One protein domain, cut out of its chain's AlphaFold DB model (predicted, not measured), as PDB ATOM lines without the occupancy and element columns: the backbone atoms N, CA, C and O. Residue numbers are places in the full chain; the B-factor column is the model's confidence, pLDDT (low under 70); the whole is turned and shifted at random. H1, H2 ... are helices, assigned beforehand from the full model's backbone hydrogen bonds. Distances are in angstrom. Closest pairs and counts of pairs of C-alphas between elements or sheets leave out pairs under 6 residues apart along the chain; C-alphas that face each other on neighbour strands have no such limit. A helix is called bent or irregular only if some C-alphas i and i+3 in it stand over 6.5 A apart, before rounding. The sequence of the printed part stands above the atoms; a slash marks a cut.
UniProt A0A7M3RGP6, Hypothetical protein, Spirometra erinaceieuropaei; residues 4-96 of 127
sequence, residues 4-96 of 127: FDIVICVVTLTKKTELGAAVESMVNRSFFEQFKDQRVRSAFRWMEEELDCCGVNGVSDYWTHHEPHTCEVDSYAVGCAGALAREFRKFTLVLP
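AT A GLANCE: This is residues 4 to 96 of the 127 residues of the protein "Hypothetical protein" of Spirometra erinaceieuropaei (UniProt A0A7M3RGP6). Two long helices, H2 and H5, run opposite ways beside each other as the shaft of an elongated body, with H1 set across one end and a head of H3, little H4 and loops at the other. H3 crosses the last residues of H2, while H4 and the long loop of residues 63 to 79 make the far side of the head. The printed part has 93 residues with five named helices, H1 to H5 in order along the chain, and no named strand; the class is all helix. It is only just compact, close to loose, with a radius of gyration of the C-alphas of 14.4 A, and its C-alphas span 43 by 27 by 18 A.

HOW THE PARTS SIT: H1, residues 4 to 14, is close to but not clearly touching H2, residues 16 to 33; their closest C-alphas, of Thr 12 and Leu 19, are 7.6 A apart, and their lines are about perpendicular at 81 degrees. H2, with residues 30 to 33 alone, touches residues 40 to 44 of H3, residues 38 to 50; the closest C-alphas, of Glu 33 and Val 40, are 6.4 A apart, at a steep tilt of 51 degrees, opposite ways. H4, residues 59 to 62, touches no helix. H5, residues 80 to 96, touches H2, with the closest C-alphas, of Glu 24 and Ala 81, 4.7 A apart, at a steep tilt of 40 degrees, opposite ways. With residues 92 to 96 alone H5 also touches H1; the closest C-alphas, of Leu 13 and Thr 92, are 7.0 A apart, at a steep tilt of 60 degrees, opposite ways. H3 and H5 are close but not clearly touching: the closest C-alphas, of Glu 48 and Cys 80, are 6.7 A apart. H1 and H3 are apart. The helix packing is mostly crossed: of the 3 pairs that touch, 0 are at a shallow tilt. Every O i to N i+4 pair is within hydrogen-bond range in H1 and H3, against 12 of 14 in H2 and 10 of 13 in H5; H4 is too short for such a pair.

IN THESE COORDINATES: H1 begins at C-alpha 4, (111.351, 152.257, 96.133), and measures 15.1 A from first to last C-alpha. H2 measures 25.5 A and ends at C-alpha 33, (111.403, 121.947, 93.835). H3 measures 18.3 A and H4 5.8 A. H5 measures 25.2 A and ends at C-alpha 96, (125.449, 152.584, 93.452); it is irregular, but only just, with C-alphas 93 and 96 6.6 A apart.

THE WHOLE: The two C-alphas farthest apart, of Ile 6 and Thr 64, are 44.1 A apart. The printed part has no cut. The links H1 to H2 and H2 to H3 are tight, H3 to H4 is short, and H4 to H5, 17 residues, is long. The mean pLDDT of the printed part is 83.7; residues 67, 70 and 72 to 77 are under 70.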
ATOM      1  N   PHE A   4     110.984 153.661  96.302       79.38
ATOM      2  CA  PHE A   4     111.351 152.257  96.133       79.38
ATOM      3  C   PHE A   4     112.789 152.020  95.651       79.38
ATOM      4  O   PHE A   4     113.449 151.156  96.213       79.38
ATOM      5  N   ASP A   5     113.312 152.786  94.689       74.44
ATOM      6  CA  ASP A   5     114.665 152.563  94.145       74.44
ATOM      7  C   ASP A   5     115.741 152.815  95.215       74.44
ATOM      8  O   ASP A   5     116.720 152.075  95.334       74.44
ATOM      9  N   ILE A   6     115.522 153.846  96.042       76.19
ATOM     10  CA  ILE A   6     116.400 154.201  97.164       76.19
ATOM     11  C   ILE A   6     116.300 153.139  98.256       76.19
ATOM     12  O   ILE A   6     117.325 152.681  98.756       76.19
ATOM     13  N   VAL A   7     115.082 152.712  98.602       83.31
ATOM     14  CA  VAL A   7     114.857 151.665  99.608       83.31
ATOM     15  C   VAL A   7     115.525 150.357  99.185       83.31
ATOM     16  O   VAL A   7     116.234 149.766  99.993       83.31
ATOM     17  N   ILE A   8     115.373 149.942  97.924       82.75
ATOM     18  CA  ILE A   8     116.020 148.738  97.390       82.75
ATOM     19  C   ILE A   8     117.540 148.874  97.489       82.75
ATOM     20  O   ILE A   8     118.180 148.000  98.066       82.75
ATOM     21  N   CYS A   9     118.123 149.990  97.033       79.88
ATOM     22  CA  CYS A   9     119.567 150.212  97.151       79.88
ATOM     23  C   CYS A   9     120.055 150.123  98.604       79.88
ATOM     24  O   CYS A   9     121.040 149.440  98.883       79.88
ATOM     25  N   VAL A  10     119.370 150.781  99.541       82.44
ATOM     26  CA  VAL A  10     119.750 150.785 100.962       82.44
ATOM     27  C   VAL A  10     119.628 149.388 101.571       82.44
ATOM     28  O   VAL A  10     120.543 148.942 102.265       82.44
ATOM     29  N   VAL A  11     118.541 148.664 101.296       83.81
ATOM     30  CA  VAL A  11     118.343 147.295 101.790       83.81
ATOM     31  C   VAL A  11     119.416 146.362 101.227       83.81
ATOM     32  O   VAL A  11     120.081 145.674 101.997       83.81
ATOM     33  N   THR A  12     119.676 146.392  99.918       80.38
ATOM     34  CA  THR A  12     120.715 145.559  99.292       80.38
ATOM     35  C   THR A  12     122.108 145.870  99.850       80.38
ATOM     36  O   THR A  12     122.900 144.956 100.083       80.38
ATOM     37  N   LEU A  13     122.418 147.142 100.123       76.69
ATOM     38  CA  LEU A  13     123.715 147.545 100.673       76.69
ATOM     39  C   LEU A  13     123.891 147.200 102.159       76.69
ATOM     40  O   LEU A  13     125.009 146.891 102.568       76.69
ATOM     41  N   THR A  14     122.827 147.253 102.959       82.50
ATOM     42  CA  THR A  14     122.884 146.967 104.404       82.50
ATOM     43  C   THR A  14     122.830 145.473 104.706       82.50
ATOM     44  O   THR A  14     123.419 145.023 105.685       82.50
ATOM     45  N   LYS A  15     122.184 144.684 103.843       82.50
ATOM     46  CA  LYS A  15     121.941 143.250 104.048       82.50
ATOM     47  C   LYS A  15     122.831 142.344 103.198       82.50
ATOM     48  O   LYS A  15     122.481 141.195 102.974       82.50
ATOM     49  N   LYS A  16     124.010 142.807 102.762       74.06
ATOM     50  CA  LYS A  16     124.927 142.028 101.895       74.06
ATOM     51  C   LYS A  16     125.273 140.635 102.435       74.06
ATOM     52  O   LYS A  16     125.482 139.716 101.650       74.06
ATOM     53  N   THR A  17     125.383 140.485 103.754       72.94
ATOM     54  CA  THR A  17     125.679 139.203 104.413       72.94
ATOM     55  C   THR A  17     124.454 138.295 104.472       72.94
ATOM     56  O   THR A  17     124.550 137.125 104.118       72.94
ATOM     57  N   GLU A  18     123.293 138.839 104.842       81.00
ATOM     58  CA  GLU A  18     122.021 138.102 104.856       81.00
ATOM     59  C   GLU A  18     121.565 137.708 103.450       81.00
ATOM     60  O   GLU A  18     120.960 136.654 103.274       81.00
ATOM     61  N   LEU A  19     121.914 138.505 102.438       81.06
ATOM     62  CA  LEU A  19     121.638 138.206 101.038       81.06
ATOM     63  C   LEU A  19     122.308 136.897 100.609       81.06
ATOM     64  O   LEU A  19     121.681 136.105  99.923       81.06
ATOM     65  N   GLY A  20     123.545 136.638 101.048       82.88
ATOM     66  CA  GLY A  20     124.241 135.386 100.743       82.88
ATOM     67  C   GLY A  20     123.504 134.164 101.296       82.88
ATOM     68  O   GLY A  20     123.236 133.226 100.552       82.88
ATOM     69  N   ALA A  21     123.095 134.219 102.565       86.88
ATOM     70  CA  ALA A  21     122.339 133.138 103.203       86.88
ATOM     71  C   ALA A  21     120.936 132.960 102.596       86.88
ATOM     72  O   ALA A  21     120.463 131.837 102.420       86.88
ATOM     73  N   ALA A  22     120.265 134.059 102.238       87.75
ATOM     74  CA  ALA A  22     118.970 134.015 101.566       87.75
ATOM     75  C   ALA A  22     119.078 133.399 100.164       87.75
ATOM     76  O   ALA A  22     118.239 132.583  99.787       87.75
ATOM     77  N   VAL A  23     120.124 133.757  99.414       89.69
ATOM     78  CA  VAL A  23     120.433 133.184  98.100       89.69
ATOM     79  C   VAL A  23     120.704 131.690  98.221       89.69
ATOM     80  O   VAL A  23     120.104 130.911  97.491       89.69
ATOM     81  N   GLU A  24     121.532 131.273  99.176       90.75
ATOM     82  CA  GLU A  24     121.818 129.859  99.425       90.75
ATOM     83  C   GLU A  24     120.545 129.076  99.774       90.75
ATOM     84  O   GLU A  24     120.263 128.043  99.166       90.75
ATOM     85  N   SER A  25     119.708 129.608 100.672       92.69
ATOM     86  CA  SER A  25     118.422 128.993 101.013       92.69
ATOM     87  C   SER A  25     117.472 128.914  99.818       92.69
ATOM     88  O   SER A  25     116.733 127.935  99.696       92.69
ATOM     89  N   MET A  26     117.452 129.938  98.963       92.06
ATOM     90  CA  MET A  26     116.613 129.977  97.768       92.06
ATOM     91  C   MET A  26     117.072 128.933  96.752       92.06
ATOM     92  O   MET A  26     116.249 128.142  96.305       92.06
ATOM     93  N   VAL A  27     118.372 128.876  96.448       93.62
ATOM     94  CA  VAL A  27     118.947 127.887  95.524       93.62
ATOM     95  C   VAL A  27     118.696 126.475  96.035       93.62
ATOM     96  O   VAL A  27     118.224 125.632  95.276       93.62
ATOM     97  N   ASN A  28     118.920 126.227  97.327       94.56
ATOM     98  CA  ASN A  28     118.669 124.923  97.932       94.56
ATOM     99  C   ASN A  28     117.199 124.500  97.796       94.56
ATOM    100  O   ASN A  28     116.887 123.377  97.408       94.56
ATOM    101  N   ARG A  29     116.265 125.419  98.054       94.38
ATOM    102  CA  ARG A  29     114.835 125.152  97.887       94.38
ATOM    103  C   ARG A  29     114.470 124.890  96.424       94.38
ATOM    104  O   ARG A  29     113.773 123.914  96.145       94.38
ATOM    105  N   SER A  30     114.939 125.735  95.509       92.88
ATOM    106  CA  SER A  30     114.687 125.590  94.076       92.88
ATOM    107  C   SER A  30     115.243 124.278  93.539       92.88
ATOM    108  O   SER A  30     114.574 123.642  92.733       92.88
ATOM    109  N   PHE A  31     116.391 123.822  94.045       92.19
ATOM    110  CA  PHE A  31     116.966 122.533  93.680       92.19
ATOM    111  C   PHE A  31     116.020 121.370  93.995       92.19
ATOM    112  O   PHE A  31     115.807 120.520  93.142       92.19
ATOM    113  N   PHE A  32     115.395 121.328  95.175       91.56
ATOM    114  CA  PHE A  32     114.438 120.258  95.495       91.56
ATOM    115  C   PHE A  32     113.087 120.422  94.785       91.56
ATOM    116  O   PHE A  32     112.430 119.431  94.453       91.56
ATOM    117  N   GLU A  33     112.646 121.660  94.560       93.50
ATOM    118  CA  GLU A  33     111.403 121.947  93.835       93.50
ATOM    119  C   GLU A  33     111.514 121.621  92.339       93.50
ATOM    120  O   GLU A  33     110.514 121.244  91.728       93.50
ATOM    121  N   GLN A  34     112.720 121.657  91.764       90.56
ATOM    122  CA  GLN A  34     112.962 121.347  90.353       90.56
ATOM    123  C   GLN A  34     112.513 119.931  89.957       90.56
ATOM    124  O   GLN A  34     112.128 119.690  88.816       90.56
ATOM    125  N   PHE A  35     112.539 118.981  90.895       89.25
ATOM    126  CA  PHE A  35     112.112 117.601  90.645       89.25
ATOM    127  C   PHE A  35     110.589 117.426  90.694       89.25
ATOM    128  O   PHE A  35     110.076 116.381  90.299       89.25
ATOM    129  N   LYS A  36     109.863 118.433  91.192       92.50
ATOM    130  CA  LYS A  36     108.402 118.422  91.344       92.50
ATOM    131  C   LYS A  36     107.707 119.311  90.316       92.50
ATOM    132  O   LYS A  36     106.615 118.970  89.873       92.50
ATOM    133  N   ASP A  37     108.323 120.432  89.946       93.94
ATOM    134  CA  ASP A  37     107.754 121.428  89.037       93.94
ATOM    135  C   ASP A  37     108.679 121.691  87.838       93.94
ATOM    136  O   ASP A  37     109.819 122.141  87.972       93.94
ATOM    137  N   GLN A  38     108.145 121.468  86.636       91.31
ATOM    138  CA  GLN A  38     108.845 121.688  85.372       91.31
ATOM    139  C   GLN A  38     109.257 123.156  85.161       91.31
ATOM    140  O   GLN A  38     110.264 123.421  84.509       91.31
ATOM    141  N   ARG A  39     108.507 124.124  85.703       92.31
ATOM    142  CA  ARG A  39     108.852 125.552  85.603       92.31
ATOM    143  C   ARG A  39     110.108 125.864  86.401       92.31
ATOM    144  O   ARG A  39     110.995 126.548  85.894       92.31
ATOM    145  N   VAL A  40     110.186 125.328  87.620       92.81
ATOM    146  CA  VAL A  40     111.364 125.473  88.479       92.81
ATOM    147  C   VAL A  40     112.550 124.758  87.844       92.81
ATOM    148  O   VAL A  40     113.630 125.329  87.802       92.81
ATOM    149  N   ARG A  41     112.341 123.584  87.240       90.56
ATOM    150  CA  ARG A  41     113.377 122.869  86.480       90.56
ATOM    151  C   ARG A  41     113.975 123.686  85.341       90.56
ATOM    152  O   ARG A  41     115.195 123.739  85.213       90.56
ATOM    153  N   SER A  42     113.145 124.321  84.516       90.56
ATOM    154  CA  SER A  42     113.639 125.162  83.420       90.56
ATOM    155  C   SER A  42     114.400 126.382  83.938       90.56
ATOM    156  O   SER A  42     115.456 126.708  83.406       90.56
ATOM    157  N   ALA A  43     113.890 127.033  84.989       91.75
ATOM    158  CA  ALA A  43     114.559 128.176  85.606       91.75
ATOM    159  C   ALA A  43     115.896 127.781  86.260       91.75
ATOM    160  O   ALA A  43     116.869 128.520  86.154       91.75
ATOM    161  N   PHE A  44     115.951 126.606  86.893       91.25
ATOM    162  CA  PHE A  44     117.160 126.089  87.523       91.25
ATOM    163  C   PHE A  44     118.221 125.720  86.482       91.25
ATOM    164  O   PHE A  44     119.354 126.159  86.617       91.25
ATOM    165  N   ARG A  45     117.850 125.034  85.389       89.12
ATOM    166  CA  ARG A  45     118.780 124.761  84.277       89.12
ATOM    167  C   ARG A  45     119.326 126.031  83.637       89.12
ATOM    168  O   ARG A  45     120.506 126.081  83.323       89.12
ATOM    169  N   TRP A  46     118.480 127.044  83.445       89.81
ATOM    170  CA  TRP A  46     118.933 128.330  82.919       89.81
ATOM    171  C   TRP A  46     119.954 128.992  83.852       89.81
ATOM    172  O   TRP A  46     120.952 129.531  83.395       89.81
ATOM    173  N   MET A  47     119.735 128.907  85.166       90.19
ATOM    174  CA  MET A  47     120.690 129.398  86.157       90.19
ATOM    175  C   MET A  47     122.012 128.612  86.136       90.19
ATOM    176  O   MET A  47     123.061 129.234  86.248       90.19
ATOM    177  N   GLU A  48     121.969 127.283  85.998       88.94
ATOM    178  CA  GLU A  48     123.167 126.434  85.875       88.94
ATOM    179  C   GLU A  48     124.000 126.788  84.634       88.94
ATOM    180  O   GLU A  48     125.219 126.893  84.729       88.94
ATOM    181  N   GLU A  49     123.337 127.037  83.500       87.81
ATOM    182  CA  GLU A  49     123.971 127.428  82.234       87.81
ATOM    183  C   GLU A  49     124.544 128.855  82.275       87.81
ATOM    184  O   GLU A  49     125.663 129.082  81.833       87.81
ATOM    185  N   GLU A  50     123.815 129.821  82.839       88.44
ATOM    186  CA  GLU A  50     124.250 131.227  82.894       88.44
ATOM    187  C   GLU A  50     125.393 131.457  83.897       88.44
ATOM    188  O   GLU A  50     126.231 132.338  83.710       88.44
ATOM    189  N   LEU A  51     125.411 130.700  84.998       88.44
ATOM    190  CA  LEU A  51     126.389 130.871  86.078       88.44
ATOM    191  C   LEU A  51     127.528 129.858  86.036       88.44
ATOM    192  O   LEU A  51     128.368 129.896  86.943       88.44
ATOM    193  N   ASP A  52     127.548 128.975  85.034       87.44
ATOM    194  CA  ASP A  52     128.543 127.912  84.905       87.44
ATOM    195  C   ASP A  52     128.694 127.152  86.243       87.44
ATOM    196  O   ASP A  52     129.765 127.078  86.859       87.44
ATOM    197  N   CYS A  53     127.571 126.653  86.762       89.38
ATOM    198  CA  CYS A  53     127.486 126.002  88.066       89.38
ATOM    199  C   CYS A  53     126.569 124.783  88.020       89.38
ATOM    200  O   CYS A  53     125.699 124.683  87.160       89.38
ATOM    201  N   CYS A  54     126.732 123.870  88.980       90.12
ATOM    202  CA  CYS A  54     125.905 122.668  89.061       90.12
ATOM    203  C   CYS A  54     125.459 122.381  90.484       90.12
ATOM    204  O   CYS A  54     126.256 122.445  91.423       90.12
ATOM    205  N   GLY A  55     124.181 122.033  90.633       89.56
ATOM    206  CA  GLY A  55     123.597 121.717  91.931       89.56
ATOM    207  C   GLY A  55     123.660 122.896  92.905       89.56
ATOM    208  O   GLY A  55     123.920 124.043  92.542       89.56
ATOM    209  N   VAL A  56     123.416 122.635  94.182       91.38
ATOM    210  CA  VAL A  56     123.485 123.660  95.232       91.38
ATOM    211  C   VAL A  56     124.945 123.933  95.600       91.38
ATOM    212  O   VAL A  56     125.395 125.080  95.566       91.38
ATOM    213  N   ASN A  57     125.686 122.870  95.901       89.38
ATOM    214  CA  ASN A  57     127.078 122.833  96.339       89.38
ATOM    215  C   ASN A  57     128.020 122.260  95.273       89.38
ATOM    216  O   ASN A  57     129.220 122.523  95.324       89.38
ATOM    217  N   GLY A  58     127.482 121.525  94.302       87.19
ATOM    218  CA  GLY A  58     128.233 120.959  93.189       87.19
ATOM    219  C   GLY A  58     127.479 119.807  92.529       87.19
ATOM    220  O   GLY A  58     126.372 119.447  92.934       87.19
ATOM    221  N   VAL A  59     128.128 119.169  91.554       85.31
ATOM    222  CA  VAL A  59     127.583 118.002  90.836       85.31
ATOM    223  C   VAL A  59     127.191 116.841  91.764       85.31
ATOM    224  O   VAL A  59     126.255 116.103  91.473       85.31
ATOM    225  N   SER A  60     127.830 116.717  92.933       85.19
ATOM    226  CA  SER A  60     127.513 115.681  93.926       85.19
ATOM    227  C   SER A  60     126.074 115.729  94.440       85.19
ATOM    228  O   SER A  60     125.565 114.707  94.895       85.19
ATOM    229  N   ASP A  61     125.398 116.879  94.370       86.94
ATOM    230  CA  ASP A  61     124.002 116.985  94.810       86.94
ATOM    231  C   ASP A  61     123.052 116.174  93.919       86.94
ATOM    232  O   ASP A  61     121.969 115.780  94.354       86.94
ATOM    233  N   TYR A  62     123.470 115.869  92.689       85.88
ATOM    234  CA  TYR A  62     122.717 115.032  91.767       85.88
ATOM    235  C   TYR A  62     122.905 113.531  92.011       85.88
ATOM    236  O   TYR A  62     122.265 112.755  91.329       85.88
ATOM    237  N   TRP A  63     123.673 113.060  93.000       76.50
ATOM    238  CA  TRP A  63     123.972 111.620  93.145       76.50
ATOM    239  C   TRP A  63     122.739 110.692  93.218       76.50
ATOM    240  O   TRP A  63     122.804 109.522  92.839       76.50
ATOM    241  N   THR A  64     121.602 111.190  93.715       76.50
ATOM    242  CA  THR A  64     120.336 110.439  93.816       76.50
ATOM    243  C   THR A  64     119.374 110.667  92.646       76.50
ATOM    244  O   THR A  64     118.308 110.049  92.599       76.50
ATOM    245  N   HIS A  65     119.707 111.553  91.712       75.19
ATOM    246  CA  HIS A  65     118.858 111.967  90.599       75.19
ATOM    247  C   HIS A  65     119.646 111.945  89.281       75.19
ATOM    248  O   HIS A  65     120.864 111.967  89.268       75.19
ATOM    249  N   HIS A  66     118.971 111.860  88.134       72.56
ATOM    250  CA  HIS A  66     119.708 111.982  86.873       72.56
ATOM    251  C   HIS A  66     120.193 113.424  86.728       72.56
ATOM    252  O   HIS A  66     119.377 114.350  86.746       72.56
ATOM    253  N   GLU A  67     121.506 113.591  86.607       68.06
ATOM    254  CA  GLU A  67     122.124 114.882  86.340       68.06
ATOM    255  C   GLU A  67     121.644 115.431  84.987       68.06
ATOM    256  O   GLU A  67     121.434 114.674  84.030       68.06
ATOM    257  N   PRO A  68     121.391 116.743  84.886       73.25
ATOM    258  CA  PRO A  68     121.114 117.346  83.597       73.25
ATOM    259  C   PRO A  68     122.387 117.324  82.737       73.25
ATOM    260  O   PRO A  68     123.482 117.551  83.238       73.25
ATOM    261  N   HIS A  69     122.236 117.137  81.422       71.88
ATOM    262  CA  HIS A  69     123.346 117.183  80.448       71.88
ATOM    263  C   HIS A  69     124.195 118.465  80.516       71.88
ATOM    264  O   HIS A  69     125.329 118.493  80.060       71.88
ATOM    265  N   THR A  70     123.650 119.542  81.088       69.62
ATOM    266  CA  THR A  70     124.371 120.798  81.333       69.62
ATOM    267  C   THR A  70     125.482 120.657  82.376       69.62
ATOM    268  O   THR A  70     126.308 121.551  82.476       69.62
ATOM    269  N   CYS A  71     125.537 119.547  83.118       76.56
ATOM    270  CA  CYS A  71     126.486 119.299  84.202       76.56
ATOM    271  C   CYS A  71     127.556 118.235  83.893       76.56
ATOM    272  O   CYS A  71     128.185 117.724  84.820       76.56
ATOM    273  N   GLU A  72     127.802 117.903  82.618       68.62
ATOM    274  CA  GLU A  72     128.767 116.856  82.235       68.62
ATOM    275  C   GLU A  72     130.252 117.253  82.491       68.62
ATOM    276  O   GLU A  72     130.945 117.880  81.693       68.62
ATOM    277  N   VAL A  73     130.707 116.820  83.671       59.06
ATOM    278  CA  VAL A  73     132.005 116.244  84.085       59.06
ATOM    279  C   VAL A  73     133.272 117.103  84.235       59.06
ATOM    280  O   VAL A  73     134.022 116.782  85.147       59.06
ATOM    281  N   ASP A  74     133.527 118.213  83.536       56.19
ATOM    282  CA  ASP A  74     134.836 118.905  83.731       56.19
ATOM    283  C   ASP A  74     134.793 120.419  83.990       56.19
ATOM    284  O   ASP A  74     135.809 121.007  84.360       56.19
ATOM    285  N   SER A  75     133.633 121.072  83.865       54.72
ATOM    286  CA  SER A  75     133.566 122.543  83.965       54.72
ATOM    287  C   SER A  75     132.920 123.084  85.248       54.72
ATOM    288  O   SER A  75     133.140 124.245  85.587       54.72
ATOM    289  N   TYR A  76     132.199 122.263  86.023       62.28
ATOM    290  CA  TYR A  76     131.263 122.770  87.041       62.28
ATOM    291  C   TYR A  76     131.446 122.157  88.436       62.28
ATOM    292  O   TYR A  76     130.502 121.714  89.087       62.28
ATOM    293  N   ALA A  77     132.680 122.194  88.946       65.19
ATOM    294  CA  ALA A  77     132.984 121.853  90.344       65.19
ATOM    295  C   ALA A  77     132.418 122.869  91.364       65.19
ATOM    296  O   ALA A  77     132.603 122.720  92.571       65.19
ATOM    297  N   VAL A  78     131.766 123.934  90.890       85.31
ATOM    298  CA  VAL A  78     131.243 125.022  91.711       85.31
ATOM    299  C   VAL A  78     129.729 124.881  91.869       85.31
ATOM    300  O   VAL A  78     128.994 124.849  90.886       85.31
ATOM    301  N   GLY A  79     129.259 124.867  93.115       89.38
ATOM    302  CA  GLY A  79     127.834 124.918  93.433       89.38
ATOM    303  C   GLY A  79     127.169 126.252  93.097       89.38
ATOM    304  O   GLY A  79     127.752 127.326  93.315       89.38
ATOM    305  N   CYS A  80     125.918 126.202  92.635       91.31
ATOM    306  CA  CYS A  80     125.172 127.395  92.244       91.31
ATOM    307  C   CYS A  80     124.874 128.344  93.400       91.31
ATOM    308  O   CYS A  80     124.804 129.552  93.178       91.31
ATOM    309  N   ALA A  81     124.779 127.863  94.643       91.50
ATOM    310  CA  ALA A  81     124.597 128.747  95.794       91.50
ATOM    311  C   ALA A  81     125.784 129.713  95.944       91.50
ATOM    312  O   ALA A  81     125.613 130.927  96.085       91.50
ATOM    313  N   GLY A  82     127.005 129.182  95.838       89.00
ATOM    314  CA  GLY A  82     128.233 129.965  95.928       89.00
ATOM    315  C   GLY A  82     128.531 130.790  94.673       89.00
ATOM    316  O   GLY A  82     129.097 131.882  94.783       89.00
ATOM    317  N   ALA A  83     128.184 130.295  93.482       90.31
ATOM    318  CA  ALA A  83     128.319 131.048  92.233       90.31
ATOM    319  C   ALA A  83     127.382 132.266  92.224       90.31
ATOM    320  O   ALA A  83     127.840 133.401  92.083       90.31
ATOM    321  N   LEU A  84     126.098 132.052  92.519       89.44
ATOM    322  CA  LEU A  84     125.088 133.105  92.546       89.44
ATOM    323  C   LEU A  84     125.375 134.152  93.635       89.44
ATOM    324  O   LEU A  84     125.283 135.354  93.386       89.44
ATOM    325  N   ALA A  85     125.805 133.730  94.829       88.06
ATOM    326  CA  ALA A  85     126.203 134.660  95.887       88.06
ATOM    327  C   ALA A  85     127.413 135.531  95.493       88.06
ATOM    328  O   ALA A  85     127.482 136.713  95.853       88.06
ATOM    329  N   ARG A  86     128.372 134.975  94.738       86.81
ATOM    330  CA  ARG A  86     129.512 135.733  94.201       86.81
ATOM    331  C   ARG A  86     129.077 136.725  93.131       86.81
ATOM    332  O   ARG A  86     129.553 137.862  93.150       86.81
ATOM    333  N   GLU A  87     128.154 136.338  92.264       85.56
ATOM    334  CA  GLU A  87     127.655 137.216  91.211       85.56
ATOM    335  C   GLU A  87     126.881 138.405  91.797       85.56
ATOM    336  O   GLU A  87     127.184 139.562  91.494       85.56
ATOM    337  N   PHE A  88     126.006 138.171  92.779       83.19
ATOM    338  CA  PHE A  88     125.331 139.255  93.500       83.19
ATOM    339  C   PHE A  88     126.297 140.219  94.197       83.19
ATOM    340  O   PHE A  88     126.046 141.430  94.245       83.19
ATOM    341  N   ARG A  89     127.431 139.728  94.712       81.62
ATOM    342  CA  ARG A  89     128.471 140.599  95.283       81.62
ATOM    343  C   ARG A  89     129.072 141.544  94.245       81.62
ATOM    344  O   ARG A  89     129.290 142.709  94.581       81.62
ATOM    345  N   LYS A  90     129.296 141.089  93.008       81.69
ATOM    346  CA  LYS A  90     129.765 141.959  91.915       81.69
ATOM    347  C   LYS A  90     128.712 143.012  91.573       81.69
ATOM    348  O   LYS A  90     129.025 144.201  91.548       81.69
ATOM    349  N   PHE A  91     127.450 142.610  91.426       78.25
ATOM    350  CA  PHE A  91     126.349 143.544  91.158       78.25
ATOM    351  C   PHE A  91     126.178 144.594  92.256       78.25
ATOM    352  O   PHE A  91     125.918 145.759  91.963       78.25
ATOM    353  N   THR A  92     126.406 144.229  93.517       78.31
ATOM    354  CA  THR A  92     126.323 145.159  94.651       78.31
ATOM    355  C   THR A  92     127.297 146.344  94.529       78.31
ATOM    356  O   THR A  92     127.019 147.416  95.067       78.31
ATOM    357  N   LEU A  93     128.423 146.184  93.823       78.00
ATOM    358  CA  LEU A  93     129.341 147.287  93.507       78.00
ATOM    359  C   LEU A  93     128.845 148.165  92.350       78.00
ATOM    360  O   LEU A  93     129.111 149.363  92.345       78.00
ATOM    361  N   VAL A  94     128.107 147.595  91.396       81.81
ATOM    362  CA  VAL A  94     127.596 148.300  90.208       81.81
ATOM    363  C   VAL A  94     126.336 149.118  90.521       81.81
ATOM    364  O   VAL A  94     126.175 150.229  90.017       81.81
ATOM    365  N   LEU A  95     125.466 148.616  91.403       81.44
ATOM    366  CA  LEU A  95     124.220 149.278  91.812       81.44
ATOM    367  C   LEU A  95     124.358 150.758  92.228       81.44
ATOM    368  O   LEU A  95     123.568 151.564  91.735       81.44
ATOM    369  N   PRO A  96     125.322 151.174  93.077       80.94
ATOM    370  CA  PRO A  96     125.449 152.584  93.452       80.94
ATOM    371  C   PRO A  96     125.780 153.490  92.262       80.94
ATOM    372  O   PRO A  96     125.278 154.609  92.192       80.94
TER     373      PRO A  96